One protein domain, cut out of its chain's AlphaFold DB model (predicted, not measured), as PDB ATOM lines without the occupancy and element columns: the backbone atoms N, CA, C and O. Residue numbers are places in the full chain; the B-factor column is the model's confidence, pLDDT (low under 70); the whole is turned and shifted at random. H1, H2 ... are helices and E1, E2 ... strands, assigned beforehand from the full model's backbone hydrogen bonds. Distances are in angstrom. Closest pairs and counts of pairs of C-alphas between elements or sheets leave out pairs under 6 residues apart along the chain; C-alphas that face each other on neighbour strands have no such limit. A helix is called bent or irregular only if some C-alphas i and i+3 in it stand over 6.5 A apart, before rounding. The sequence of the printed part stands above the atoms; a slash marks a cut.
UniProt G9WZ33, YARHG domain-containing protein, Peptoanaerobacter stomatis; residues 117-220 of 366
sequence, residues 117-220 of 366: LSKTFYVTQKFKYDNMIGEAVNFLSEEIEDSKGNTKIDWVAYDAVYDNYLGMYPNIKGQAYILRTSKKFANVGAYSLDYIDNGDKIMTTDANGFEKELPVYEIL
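This is residues 117 to 220 of the 366 residues of the protein "YARHG domain-containing protein" of Peptoanaerobacter stomatis (UniProt G9WZ33). Five strands, E1, E2, E4, E6 and E5, ring a small closed barrel, with helix H1 at one end of the longest axis and the hairpin of E2 and E3 reaching to the other. E5 bends sharply and pairs with E1 before the bend and E6 after it. The printed part has 104 residues, with one named helix and six named strands in the order E1 H1 E2 E3 E4 E5 E6; the class is mixed, helices and strands, and the barrel's pairing is mixed. It is compact, with a radius of gyration of the C-alphas of 14.2 A and spans of 42 by 34 by 26 A.

E1, residues 117 to 126, begins at C-alpha 117 (127.053, 140.051, 173.493), bends by 74 degrees at residue 120 and measures 21.7 A. E2 is residues 153 to 163, 29.3 A; E3 is 167 to 170; E4 is 176 to 181, 16.0 A. E5, residues 189 to 205, 23.8 A, bends by 125 degrees at residue 194. E6, residues 211 to 219, 24.6 A, ends at C-alpha 219 (120.518, 136.848, 167.051). H1, residues 132 to 146, 23.1 A, is only just irregular: C-alphas 143 and 146 are 6.7 A apart.

E1 and E2 are antiparallel, N 122 to O 158 2.8 A. E2 and E4 are antiparallel, N 153 to O 181 2.7 A. E4 and E6 are parallel, N 180 to O 217 2.8 A. E6 and E5, an antiparallel hairpin, have N 212 to O 204 at 2.7 A. E5 and E1 close the ring antiparallel, N 123 to O 189 2.8 A. E3 forms an antiparallel hairpin with E2, N 161 to O 169 2.9 A. H1 is on the barrel; its closest C-alpha to E2 is Ser 141, 7.3 A from that of Ile 153. In H1, 8 of 11 O i to N i+4 pairs are within hydrogen-bond range.

The two farthest C-alphas, Met 132 and Asn 164, are 43.4 A apart. The printed part has no cut and no long link. Residues 130 to 151 and 207 have pLDDT under 70.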
ATOM      1  N   LEU A 117     126.118 139.063 173.977       71.00
ATOM      2  CA  LEU A 117     127.053 140.051 173.493       71.00
ATOM      3  C   LEU A 117     126.281 141.044 172.639       71.00
ATOM      4  O   LEU A 117     125.354 140.668 171.927       71.00
ATOM      5  N   SER A 118     126.704 142.300 172.668       75.56
ATOM      6  CA  SER A 118     126.126 143.345 171.826       75.56
ATOM      7  C   SER A 118     127.189 143.891 170.899       75.56
ATOM      8  O   SER A 118     128.314 144.190 171.308       75.56
ATOM      9  N   LYS A 119     126.842 144.011 169.620       81.81
ATOM     10  CA  LYS A 119     127.746 144.546 168.606       81.81
ATOM     11  C   LYS A 119     126.960 145.152 167.456       81.81
ATOM     12  O   LYS A 119     125.886 144.675 167.095       81.81
ATOM     13  N   THR A 120     127.512 146.203 166.858       86.31
ATOM     14  CA  THR A 120     126.977 146.737 165.606       86.31
ATOM     15  C   THR A 120     127.546 145.960 164.429       86.31
ATOM     16  O   THR A 120     128.743 146.024 164.138       86.31
ATOM     17  N   PHE A 121     126.669 145.242 163.741       91.00
ATOM     18  CA  PHE A 121     126.979 144.513 162.523       91.00
ATOM     19  C   PHE A 121     126.478 145.280 161.311       91.00
ATOM     20  O   PHE A 121     125.396 145.861 161.338       91.00
ATOM     21  N   TYR A 122     127.233 145.237 160.219       90.56
ATOM     22  CA  TYR A 122     126.737 145.649 158.917       90.56
ATOM     23  C   TYR A 122     126.194 144.427 158.176       90.56
ATOM     24  O   TYR A 122     126.963 143.608 157.667       90.56
ATOM     25  N   VAL A 123     124.869 144.289 158.145       90.62
ATOM     26  CA  VAL A 123     124.153 143.183 157.499       90.62
ATOM     27  C   VAL A 123     124.077 143.442 156.001       90.62
ATOM     28  O   VAL A 123     123.664 144.521 155.578       90.62
ATOM     29  N   THR A 124     124.477 142.451 155.203       87.81
ATOM     30  CA  THR A 124     124.628 142.597 153.748       87.81
ATOM     31  C   THR A 124     123.575 141.836 152.959       87.81
ATOM     32  O   THR A 124     122.814 142.435 152.212       87.81
ATOM     33  N   GLN A 125     123.510 140.519 153.109       85.88
ATOM     34  CA  GLN A 125     122.650 139.675 152.286       85.88
ATOM     35  C   GLN A 125     122.266 138.403 153.029       85.88
ATOM     36  O   GLN A 125     122.979 137.973 153.936       85.88
ATOM     37  N   LYS A 126     121.159 137.781 152.615       85.12
ATOM     38  CA  LYS A 126     120.802 136.431 153.057       85.12
ATOM     39  C   LYS A 126     121.903 135.471 152.600       85.12
ATOM     40  O   LYS A 126     122.345 135.536 151.450       85.12
ATOM     41  N   PHE A 127     122.379 134.632 153.510       82.62
ATOM     42  CA  PHE A 127     123.353 133.600 153.194       82.62
ATOM     43  C   PHE A 127     122.686 132.535 152.321       82.62
ATOM     44  O   PHE A 127     121.555 132.128 152.586       82.62
ATOM     45  N   LYS A 128     123.380 132.116 151.263       77.38
ATOM     46  CA  LYS A 128     122.945 131.041 150.375       77.38
ATOM     47  C   LYS A 128     123.924 129.893 150.516       77.38
ATOM     48  O   LYS A 128     125.129 130.095 150.421       77.38
ATOM     49  N   TYR A 129     123.395 128.710 150.785       71.44
ATOM     50  CA  TYR A 129     124.197 127.504 150.902       71.44
ATOM     51  C   TYR A 129     124.484 126.927 149.510       71.44
ATOM     52  O   TYR A 129     123.544 126.626 148.777       71.44
ATOM     53  N   ASP A 130     125.758 126.722 149.179       65.19
ATOM     54  CA  ASP A 130     126.211 126.340 147.830       65.19
ATOM     55  C   ASP A 130     126.396 124.815 147.642       65.19
ATOM     56  O   ASP A 130     127.260 124.358 146.895       65.19
ATOM     57  N   ASN A 131     125.606 123.990 148.338       64.44
ATOM     58  CA  ASN A 131     125.621 122.529 148.179       64.44
ATOM     59  C   ASN A 131     124.204 121.975 147.932       64.44
ATOM     60  O   ASN A 131     123.228 122.668 148.186       64.44
ATOM     61  N   MET A 132     124.067 120.728 147.460       51.16
ATOM     62  CA  MET A 132     122.753 120.159 147.079       51.16
ATOM     63  C   MET A 132     121.704 120.187 148.209       51.16
ATOM     64  O   MET A 132     120.518 120.368 147.945       51.16
ATOM     65  N   ILE A 133     122.124 120.009 149.467       56.03
ATOM     66  CA  ILE A 133     121.236 120.123 150.642       56.03
ATOM     67  C   ILE A 133     120.897 121.600 150.891       56.03
ATOM     68  O   ILE A 133     119.762 121.951 151.190       56.03
ATOM     69  N   GLY A 134     121.883 122.464 150.708       59.72
ATOM     70  CA  GLY A 134     121.825 123.906 150.796       59.72
ATOM     71  C   GLY A 134     120.897 124.562 149.788       59.72
ATOM     72  O   GLY A 134     120.153 125.455 150.164       59.72
ATOM     73  N   GLU A 135     120.861 124.096 148.541       60.34
ATOM     74  CA  GLU A 135     119.920 124.571 147.523       60.34
ATOM     75  C   GLU A 135     118.472 124.241 147.904       60.34
ATOM     76  O   GLU A 135     117.593 125.092 147.769       60.34
ATOM     77  N   ALA A 136     118.231 123.050 148.464       57.88
ATOM     78  CA  ALA A 136     116.927 122.687 149.012       57.88
ATOM     79  C   ALA A 136     116.567 123.543 150.240       57.88
ATOM     80  O   ALA A 136     115.431 123.995 150.350       57.88
ATOM     81  N   VAL A 137     117.521 123.825 151.137       60.09
ATOM     82  CA  VAL A 137     117.327 124.742 152.278       60.09
ATOM     83  C   VAL A 137     117.061 126.173 151.805       60.09
ATOM     84  O   VAL A 137     116.151 126.813 152.323       60.09
ATOM     85  N   ASN A 138     117.785 126.665 150.797       67.19
ATOM     86  CA  ASN A 138     117.574 127.981 150.194       67.19
ATOM     87  C   ASN A 138     116.143 128.073 149.637       67.19
ATOM     88  O   ASN A 138     115.416 128.989 150.012       67.19
ATOM     89  N   PHE A 139     115.718 127.085 148.840       62.44
ATOM     90  CA  PHE A 139     114.373 127.000 148.259       62.44
ATOM     91  C   PHE A 139     113.274 126.939 149.334       62.44
ATOM     92  O   PHE A 139     112.351 127.748 149.331       62.44
ATOM     93  N   LEU A 140     113.411 126.046 150.319       58.31
ATOM     94  CA  LEU A 140     112.454 125.910 151.422       58.31
ATOM     95  C   LEU A 140     112.409 127.162 152.307       58.31
ATOM     96  O   LEU A 140     111.347 127.527 152.799       58.31
ATOM     97  N   SER A 141     113.538 127.846 152.503       60.22
ATOM     98  CA  SER A 141     113.578 129.103 153.254       60.22
ATOM     99  C   SER A 141     112.858 130.243 152.531       60.22
ATOM    100  O   SER A 141     112.399 131.162 153.195       60.22
ATOM    101  N   GLU A 142     112.765 130.204 151.199       62.75
ATOM    102  CA  GLU A 142     112.015 131.174 150.392       62.75
ATOM    103  C   GLU A 142     110.508 130.834 150.344       62.75
ATOM    104  O   GLU A 142     109.689 131.747 150.350       62.75
ATOM    105  N   GLU A 143     110.122 129.550 150.380       55.06
ATOM    106  CA  GLU A 143     108.712 129.094 150.367       55.06
ATOM    107  C   GLU A 143     108.032 129.096 151.756       55.06
ATOM    108  O   GLU A 143     106.828 129.323 151.872       55.06
ATOM    109  N   ILE A 144     108.786 128.846 152.834       51.91
ATOM    110  CA  ILE A 144     108.267 128.758 154.216       51.91
ATOM    111  C   ILE A 144     108.231 130.136 154.907       51.91
ATOM    112  O   ILE A 144     107.587 130.278 155.950       51.91
ATOM    113  N   GLU A 145     108.829 131.174 154.302       50.62
ATOM    114  CA  GLU A 145     108.766 132.577 154.763       50.62
ATOM    115  C   GLU A 145     107.312 133.058 155.017       50.62
ATOM    116  O   GLU A 145     107.106 133.946 155.844       50.62
ATOM    117  N   ASP A 146     106.306 132.409 154.412       48.69
ATOM    118  CA  ASP A 146     104.879 132.750 154.529       48.69
ATOM    119  C   ASP A 146     104.062 131.911 155.536       48.69
ATOM    120  O   ASP A 146     102.927 132.268 155.861       48.69
ATOM    121  N   SER A 147     104.582 130.796 156.073       45.19
ATOM    122  CA  SER A 147     103.778 129.929 156.949       45.19
ATOM    123  C   SER A 147     104.537 129.411 158.177       45.19
ATOM    124  O   SER A 147     105.237 128.407 158.149       45.19
ATOM    125  N   LYS A 148     104.276 130.070 159.317       47.31
ATOM    126  CA  LYS A 148     104.557 129.649 160.712       47.31
ATOM    127  C   LYS A 148     105.862 130.105 161.386       47.31
ATOM    128  O   LYS A 148     106.004 129.802 162.562       47.31
ATOM    129  N   GLY A 149     106.755 130.865 160.745       49.25
ATOM    130  CA  GLY A 149     107.817 131.620 161.449       49.25
ATOM    131  C   GLY A 149     108.844 130.806 162.262       49.25
ATOM    132  O   GLY A 149     109.531 131.376 163.105       49.25
ATOM    133  N   ASN A 150     108.955 129.495 162.024       48.94
ATOM    134  CA  ASN A 150     109.813 128.586 162.801       48.94
ATOM    135  C   ASN A 150     111.162 128.267 162.131       48.94
ATOM    136  O   ASN A 150     111.939 127.484 162.672       48.94
ATOM    137  N   THR A 151     111.453 128.830 160.958       60.62
ATOM    138  CA  THR A 151     112.683 128.538 160.206       60.62
ATOM    139  C   THR A 151     113.700 129.651 160.421       60.62
ATOM    140  O   THR A 151     113.418 130.818 160.149       60.62
ATOM    141  N   LYS A 152     114.889 129.300 160.917       73.62
ATOM    142  CA  LYS A 152     115.998 130.244 161.077       73.62
ATOM    143  C   LYS A 152     116.577 130.632 159.715       73.62
ATOM    144  O   LYS A 152     116.724 129.797 158.827       73.62
ATOM    145  N   ILE A 153     116.891 131.912 159.575       79.81
ATOM    146  CA  ILE A 153     117.438 132.556 158.389       79.81
ATOM    147  C   ILE A 153     118.847 133.031 158.718       79.81
ATOM    148  O   ILE A 153     119.053 133.757 159.692       79.81
ATOM    149  N   ASP A 154     119.795 132.665 157.866       87.62
ATOM    150  CA  ASP A 154     121.188 133.060 158.002       87.62
ATOM    151  C   ASP A 154     121.492 134.278 157.124       87.62
ATOM    152  O   ASP A 154     121.090 134.347 155.961       87.62
ATOM    153  N   TRP A 155     122.205 135.250 157.683       89.50
ATOM    154  CA  TRP A 155     122.598 136.490 157.015       89.50
ATOM    155  C   TRP A 155     124.101 136.697 157.091       89.50
ATOM    156  O   TRP A 155     124.714 136.487 158.131       89.50
ATOM    157  N   VAL A 156     124.697 137.178 156.006       90.31
ATOM    158  CA  VAL A 156     126.104 137.578 155.988       90.31
ATOM    159  C   VAL A 156     126.234 138.984 156.557       90.31
ATOM    160  O   VAL A 156     125.589 139.926 156.078       90.31
ATOM    161  N   ALA A 157     127.117 139.142 157.536       93.44
ATOM    162  CA  ALA A 157     127.437 140.433 158.117       93.44
ATOM    163  C   ALA A 157     128.940 140.636 158.333       93.44
ATOM    164  O   ALA A 157     129.725 139.690 158.330       93.44
ATOM    165  N   TYR A 158     129.324 141.892 158.542       93.38
ATOM    166  CA  TYR A 158     130.689 142.322 158.845       93.38
ATOM    167  C   TYR A 158     130.689 143.268 160.043       93.38
ATOM    168  O   TYR A 158     129.639 143.777 160.441       93.38
ATOM    169  N   ASP A 159     131.873 143.572 160.567       91.88
ATOM    170  CA  ASP A 159     132.034 144.717 161.462       91.88
ATOM    171  C   ASP A 159     131.583 146.000 160.763       91.88
ATOM    172  O   ASP A 159     131.977 146.265 159.623       91.88
ATOM    173  N   ALA A 160     130.766 146.804 161.441       88.12
ATOM    174  CA  ALA A 160     130.405 148.124 160.946       88.12
ATOM    175  C   ALA A 160     131.533 149.125 161.236       88.12
ATOM    176  O   ALA A 160     131.967 149.275 162.378       88.12
ATOM    177  N   VAL A 161     131.978 149.842 160.206       90.38
ATOM    178  CA  VAL A 161     132.947 150.942 160.319       90.38
ATOM    179  C   VAL A 161     132.237 152.246 160.017       90.38
ATOM    180  O   VAL A 161     131.373 152.295 159.144       90.38
ATOM    181  N   TYR A 162     132.599 153.301 160.736       89.06
ATOM    182  CA  TYR A 162     132.062 154.636 160.515       89.06
ATOM    183  C   TYR A 162     133.046 155.497 159.720       89.06
ATOM    184  O   TYR A 162     134.229 155.565 160.056       89.06
ATOM    185  N   ASP A 163     132.545 156.170 158.686       89.19
ATOM    186  CA  ASP A 163     133.241 157.234 157.966       89.19
ATOM    187  C   ASP A 163     132.381 158.505 157.946       89.19
ATOM    188  O   ASP A 163     131.159 158.452 157.791       89.19
ATOM    189  N   ASN A 164     133.029 159.662 158.085       81.69
ATOM    190  CA  ASN A 164     132.352 160.956 158.212       81.69
ATOM    191  C   ASN A 164     131.553 161.365 156.959       81.69
ATOM    192  O   ASN A 164     130.668 162.212 157.065       81.69
ATOM    193  N   TYR A 165     131.861 160.805 155.786       79.38
ATOM    194  CA  TYR A 165     131.212 161.138 154.515       79.38
ATOM    195  C   TYR A 165     130.226 160.064 154.060       79.38
ATOM    196  O   TYR A 165     129.199 160.392 153.467       79.38
ATOM    197  N   LEU A 166     130.532 158.793 154.321       75.56
ATOM    198  CA  LEU A 166     129.739 157.652 153.852       75.56
ATOM    199  C   LEU A 166     128.786 157.085 154.913       75.56
ATOM    200  O   LEU A 166     127.920 156.277 154.585       75.56
ATOM    201  N   GLY A 167     128.917 157.508 156.174       85.25
ATOM    202  CA  GLY A 167     128.183 156.924 157.293       85.25
ATOM    203  C   GLY A 167     128.742 155.554 157.679       85.25
ATOM    204  O   GLY A 167     129.942 155.307 157.558       85.25
ATOM    205  N   MET A 168     127.889 154.657 158.185       86.25
ATOM    206  CA  MET A 168     128.311 153.283 158.487       86.25
ATOM    207  C   MET A 168     128.385 152.431 157.217       86.25
ATOM    208  O   MET A 168     127.467 152.457 156.400       86.25
ATOM    209  N   TYR A 169     129.445 151.638 157.083       89.44
ATOM    210  CA  TYR A 169     129.688 150.728 155.957       89.44
ATOM    211  C   TYR A 169     130.394 149.440 156.438       89.44
ATOM    212  O   TYR A 169     130.935 149.418 157.549       89.44
ATOM    213  N   PRO A 170     130.379 148.341 155.659       91.44
ATOM    214  CA  PRO A 170     130.933 147.062 156.104       91.44
ATOM    215  C   PRO A 170     132.465 147.025 156.026       91.44
ATOM    216  O   PRO A 170     133.058 147.396 155.010       91.44
ATOM    217  N   ASN A 171     133.117 146.464 157.050       89.88
ATOM    218  CA  ASN A 171     134.535 146.107 157.012       89.88
ATOM    219  C   ASN A 171     134.772 144.836 156.179       89.88
ATOM    220  O   ASN A 171     135.060 143.767 156.714       89.88
ATOM    221  N   ILE A 172     134.686 144.942 154.855       83.69
ATOM    222  CA  ILE A 172     134.842 143.796 153.939       83.69
ATOM    223  C   ILE A 172     136.224 143.124 153.992       83.69
ATOM    224  O   ILE A 172     136.375 141.991 153.547       83.69
ATOM    225  N   LYS A 173     137.245 143.819 154.514       81.94
ATOM    226  CA  LYS A 173     138.591 143.259 154.719       81.94
ATOM    227  C   LYS A 173     138.717 142.509 156.049       81.94
ATOM    228  O   LYS A 173     139.727 141.846 156.266       81.94
ATOM    229  N   GLY A 174     137.738 142.662 156.939       83.50
ATOM    230  CA  GLY A 174     137.675 142.008 158.239       83.50
ATOM    231  C   GLY A 174     137.036 140.620 158.190       83.50
ATOM    232  O   GLY A 174     136.866 140.005 157.132       83.50
ATOM    233  N   GLN A 175     136.679 140.118 159.370       87.25
ATOM    234  CA  GLN A 175     135.961 138.857 159.515       87.25
ATOM    235  C   GLN A 175     134.507 139.019 159.048       87.25
ATOM    236  O   GLN A 175     133.856 140.024 159.337       87.25
ATOM    237  N   ALA A 176     134.006 138.010 158.337       90.44
ATOM    238  CA  ALA A 176     132.585 137.878 158.040       90.44
ATOM    239  C   ALA A 176     131.921 136.994 159.101       90.44
ATOM    240  O   ALA A 176     132.547 136.070 159.626       90.44
ATOM    241  N   TYR A 177     130.654 137.256 159.377       93.00
ATOM    242  CA  TYR A 177     129.841 136.547 160.356       93.00
ATOM    243  C   TYR A 177     128.586 136.016 159.678       93.00
ATOM    244  O   TYR A 177     128.047 136.667 158.778       93.00
ATOM    245  N   ILE A 178     128.107 134.867 160.142       93.06
ATOM    246  CA  ILE A 178     126.759 134.406 159.837       93.06
ATOM    247  C   ILE A 178     125.859 134.776 161.009       93.06
ATOM    248  O   ILE A 178     126.057 134.308 162.123       93.06
ATOM    249  N   LEU A 179     124.879 135.637 160.767       90.69
ATOM    250  CA  LEU A 179     123.872 136.010 161.749       90.69
ATOM    251  C   LEU A 179     122.632 135.153 161.522       90.69
ATOM    252  O   LEU A 179     121.957 135.293 160.500       90.69
ATOM    253  N   ARG A 180     122.343 134.277 162.472       88.50
ATOM    254  CA  ARG A 180     121.221 133.347 162.438       88.50
ATOM    255  C   ARG A 180     120.044 133.923 163.206       88.50
ATOM    256  O   ARG A 180     120.177 134.306 164.363       88.50
ATOM    257  N   THR A 181     118.890 134.043 162.562       81.62
ATOM    258  CA  THR A 181     117.725 134.730 163.137       81.62
ATOM    259  C   THR A 181     116.418 134.211 162.555       81.62
ATOM    260  O   THR A 181     116.346 133.879 161.381       81.62
ATOM    261  N   SER A 182     115.339 134.178 163.336       72.56
ATOM    262  CA  SER A 182     113.989 133.907 162.813       72.56
ATOM    263  C   SER A 182     113.344 135.131 162.146       72.56
ATOM    264  O   SER A 182     112.249 135.035 161.591       72.56
ATOM    265  N   LYS A 183     113.999 136.301 162.199       72.19
ATOM    266  CA  LYS A 183     113.484 137.567 161.672       72.19
ATOM    267  C   LYS A 183     114.265 138.068 160.469       72.19
ATOM    268  O   LYS A 183     115.489 138.056 160.436       72.19
ATOM    269  N   LYS A 184     113.533 138.629 159.510       76.62
ATOM    270  CA  LYS A 184     114.105 139.302 158.346       76.62
ATOM    271  C   LYS A 184     114.649 140.683 158.715       76.62
ATOM    272  O   LYS A 184     113.969 141.466 159.379       76.62
ATOM    273  N   PHE A 185     115.834 141.011 158.206       80.38
ATOM    274  CA  PHE A 185     116.318 142.389 158.192       80.38
ATOM    275  C   PHE A 185     115.614 143.162 157.077       80.38
ATOM    276  O   PHE A 185     115.564 142.714 155.932       80.38
ATOM    277  N   ALA A 186     115.038 144.315 157.424       76.00
ATOM    278  CA  ALA A 186     114.249 145.107 156.485       76.00
ATOM    279  C   ALA A 186     115.090 145.636 155.315       76.00
ATOM    280  O   ALA A 186     114.600 145.686 154.192       76.00
ATOM    281  N   ASN A 187     116.342 146.019 155.580       80.56
ATOM    282  CA  ASN A 187     117.257 146.580 154.596       80.56
ATOM    283  C   ASN A 187     118.688 146.087 154.840       80.56
ATOM    284  O   ASN A 187     119.028 145.604 155.917       80.56
ATOM    285  N   VAL A 188     119.539 146.268 153.835       85.00
ATOM    286  CA  VAL A 188     120.995 146.233 154.006       85.00
ATOM    287  C   VAL A 188     121.412 147.429 154.860       85.00
ATOM    288  O   VAL A 188     120.945 148.543 154.612       85.00
ATOM    289  N   GLY A 189     122.278 147.228 155.851       86.62
ATOM    290  CA  GLY A 189     122.721 148.331 156.700       86.62
ATOM    291  C   GLY A 189     123.316 147.916 158.037       86.62
ATOM    292  O   GLY A 189     123.485 146.735 158.334       86.62
ATOM    293  N   ALA A 190     123.641 148.922 158.848       87.19
ATOM    294  CA  ALA A 190     124.153 148.724 160.193       87.19
ATOM    295  C   ALA A 190     123.013 148.481 161.191       87.19
ATOM    296  O   ALA A 190     122.063 149.260 161.265       87.19
ATOM    297  N   TYR A 191     123.152 147.426 161.985       85.25
ATOM    298  CA  TYR A 191     122.232 147.043 163.044       85.25
ATOM    299  C   TYR A 191     123.025 146.790 164.322       85.25
ATOM    300  O   TYR A 191     123.965 145.996 164.325       85.25
ATOM    301  N   SER A 192     122.647 147.454 165.412       83.69
ATOM    302  CA  SER A 192     123.108 147.076 166.749       83.69
ATOM    303  C   SER A 192     122.282 145.889 167.212       83.69
ATOM    304  O   SER A 192     121.064 146.005 167.337       83.69
ATOM    305  N   LEU A 193     122.943 144.746 167.375       82.88
ATOM    306  CA  LEU A 193     122.293 143.473 167.642       82.88
ATOM    307  C   LEU A 193     122.877 142.829 168.885       82.88
ATOM    308  O   LEU A 193     124.094 142.846 169.094       82.88
ATOM    309  N   ASP A 194     121.980 142.200 169.631       77.75
ATOM    310  CA  ASP A 194     122.316 141.302 170.718       77.75
ATOM    311  C   ASP A 194     122.352 139.876 170.182       77.75
ATOM    312  O   ASP A 194     121.469 139.447 169.426       77.75
ATOM    313  N   TYR A 195     123.399 139.151 170.546       79.69
ATOM    314  CA  TYR A 195     123.677 137.834 170.006       79.69
ATOM    315  C   TYR A 195     124.316 136.914 171.037       79.69
ATOM    316  O   TYR A 195     124.886 137.356 172.035       79.69
ATOM    317  N   ILE A 196     124.234 135.617 170.759       77.38
ATOM    318  CA  ILE A 196     124.950 134.582 171.491       77.38
ATOM    319  C   ILE A 196     125.972 133.927 170.571       77.38
ATOM    320  O   ILE A 196     125.660 133.533 169.444       77.38
ATOM    321  N   ASP A 197     127.195 133.798 171.083       81.31
ATOM    322  CA  ASP A 197     128.254 133.008 170.467       81.31
ATOM    323  C   ASP A 197     128.269 131.592 171.069       81.31
ATOM    324  O   ASP A 197     128.796 131.338 172.160       81.31
ATOM    325  N   ASN A 198     127.659 130.652 170.348       72.38
ATOM    326  CA  ASN A 198     127.675 129.237 170.718       72.38
ATOM    327  C   ASN A 198     128.996 128.547 170.348       72.38
ATOM    328  O   ASN A 198     129.255 127.436 170.812       72.38
ATOM    329  N   GLY A 199     129.853 129.208 169.567       77.38
ATOM    330  CA  GLY A 199     131.021 128.608 168.936       77.38
ATOM    331  C   GLY A 199     130.692 127.825 167.665       77.38
ATOM    332  O   GLY A 199     131.583 127.148 167.151       77.38
ATOM    333  N   ASP A 200     129.452 127.911 167.173       81.75
ATOM    334  CA  ASP A 200     129.008 127.291 165.926       81.75
ATOM    335  C   ASP A 200     129.694 127.951 164.727       81.75
ATOM    336  O   ASP A 200     129.977 129.153 164.715       81.75
ATOM    337  N   LYS A 201     129.960 127.156 163.688       84.69
ATOM    338  CA  LYS A 201     130.662 127.618 162.491       84.69
ATOM    339  C   LYS A 201     130.087 126.995 161.226       84.69
ATOM    340  O   LYS A 201     129.598 125.866 161.246       84.69
ATOM    341  N   ILE A 202     130.164 127.727 160.118       83.50
ATOM    342  CA  ILE A 202     129.779 127.259 158.781       83.50
ATOM    343  C   ILE A 202     130.988 127.337 157.855       83.50
ATOM    344  O   ILE A 202     131.648 128.373 157.758       83.50
ATOM    345  N   MET A 203     131.249 126.241 157.145       82.62
ATOM    346  CA  MET A 203     132.212 126.209 156.049       82.62
ATOM    347  C   MET A 203     131.590 126.830 154.799       82.62
ATOM    348  O   MET A 203     130.496 126.455 154.379       82.62
ATOM    349  N   THR A 204     132.303 127.779 154.210       78.25
ATOM    350  CA  THR A 204     131.930 128.476 152.974       78.25
ATOM    351  C   THR A 204     133.062 128.373 151.971       78.25
ATOM    352  O   THR A 204     134.204 128.186 152.375       78.25
ATOM    353  N   THR A 205     132.771 128.526 150.685       77.06
ATOM    354  CA  THR A 205     133.795 128.535 149.637       77.06
ATOM    355  C   THR A 205     133.746 129.878 148.930       77.06
ATOM    356  O   THR A 205     132.681 130.328 148.516       77.06
ATOM    357  N   ASP A 206     134.885 130.560 148.832       70.94
ATOM    358  CA  ASP A 206     134.955 131.832 148.121       70.94
ATOM    359  C   ASP A 206     134.884 131.644 146.593       70.94
ATOM    360  O   ASP A 206     134.928 130.531 146.063       70.94
ATOM    361  N   ALA A 207     134.807 132.755 145.856       68.88
ATOM    362  CA  ALA A 207     134.714 132.737 144.393       68.88
ATOM    363  C   ALA A 207     135.927 132.090 143.690       68.88
ATOM    364  O   ALA A 207     135.844 131.752 142.510       68.88
ATOM    365  N   ASN A 208     137.051 131.930 144.393       71.94
ATOM    366  CA  ASN A 208     138.268 131.306 143.884       71.94
ATOM    367  C   ASN A 208     138.391 129.834 144.316       71.94
ATOM    368  O   ASN A 208     139.395 129.194 144.006       71.94
ATOM    369  N   GLY A 209     137.385 129.290 145.010       70.81
ATOM    370  CA  GLY A 209     137.371 127.907 145.471       70.81
ATOM    371  C   GLY A 209     138.049 127.679 146.824       70.81
ATOM    372  O   GLY A 209     138.233 126.525 147.200       70.81
ATOM    373  N   PHE A 210     138.434 128.729 147.559       72.88
ATOM    374  CA  PHE A 210     139.041 128.568 148.880       72.88
ATOM    375  C   PHE A 210     137.981 128.413 149.960       72.88
ATOM    376  O   PHE A 210     137.077 129.238 150.093       72.88
ATOM    377  N   GLU A 211     138.136 127.375 150.774       81.06
ATOM    378  CA  GLU A 211     137.290 127.156 151.937       81.06
ATOM    379  C   GLU A 211     137.617 128.155 153.057       81.06
ATOM    380  O   GLU A 211     138.777 128.390 153.406       81.06
ATOM    381  N   LYS A 212     136.570 128.731 153.642       82.75
ATOM    382  CA  LYS A 212     136.622 129.666 154.757       82.75
ATOM    383  C   LYS A 212     135.587 129.280 155.802       82.75
ATOM    384  O   LYS A 212     134.396 129.183 155.511       82.75
ATOM    385  N   GLU A 213     136.054 129.128 157.031       86.56
ATOM    386  CA  GLU A 213     135.215 128.880 158.196       86.56
ATOM    387  C   GLU A 213     134.693 130.215 158.756       86.56
ATOM    388  O   GLU A 213     135.473 131.129 159.049       86.56
ATOM    389  N   LEU A 214     133.371 130.356 158.872       88.31
ATOM    390  CA  LEU A 214     132.718 131.559 159.387       88.31
ATOM    391  C   LEU A 214     132.009 131.271 160.717       88.31
ATOM    392  O   LEU A 214     131.255 130.299 160.783       88.31
ATOM    393  N   PRO A 215     132.197 132.105 161.758       91.88
ATOM    394  CA  PRO A 215     131.440 131.986 163.000       91.88
ATOM    395  C   PRO A 215     129.955 132.295 162.775       91.88
ATOM    396  O   PRO A 215     129.606 133.203 162.009       91.88
ATOM    397  N   VAL A 216     129.096 131.549 163.468       90.62
ATOM    398  CA  VAL A 216     127.641 131.711 163.463       90.62
ATOM    399  C   VAL A 216     127.194 132.293 164.797       90.62
ATOM    400  O   VAL A 216     127.463 131.725 165.852       90.62
ATOM    401  N   TYR A 217     126.481 133.413 164.742       90.31
ATOM    402  CA  TYR A 217     125.921 134.099 165.900       90.31
ATOM    403  C   TYR A 217     124.399 134.033 165.875       90.31
ATOM    404  O   TYR A 217     123.768 134.432 164.896       90.31
ATOM    405  N   GLU A 218     123.813 133.547 166.966       85.88
ATOM    406  CA  GLU A 218     122.363 133.475 167.153       85.88
ATOM    407  C   GLU A 218     121.847 134.843 167.611       85.88
ATOM    408  O   GLU A 218     122.195 135.311 168.695       85.88
ATOM    409  N   ILE A 219     121.041 135.505 166.780       85.06
ATOM    410  CA  ILE A 219     120.518 136.848 167.051       85.06
ATOM    411  C   ILE A 219     119.242 136.767 167.876       85.06
ATOM    412  O   ILE A 219     118.302 136.032 167.556       85.06
ATOM    413  N   LEU A 220     119.160 137.615 168.895       75.06
ATOM    414  CA  LEU A 220     117.975 137.739 169.729       75.06
ATOM    415  C   LEU A 220     116.931 138.638 169.045       75.06
ATOM    416  O   LEU A 220     116.960 139.861 169.143       75.06
TER     417      LEU A 220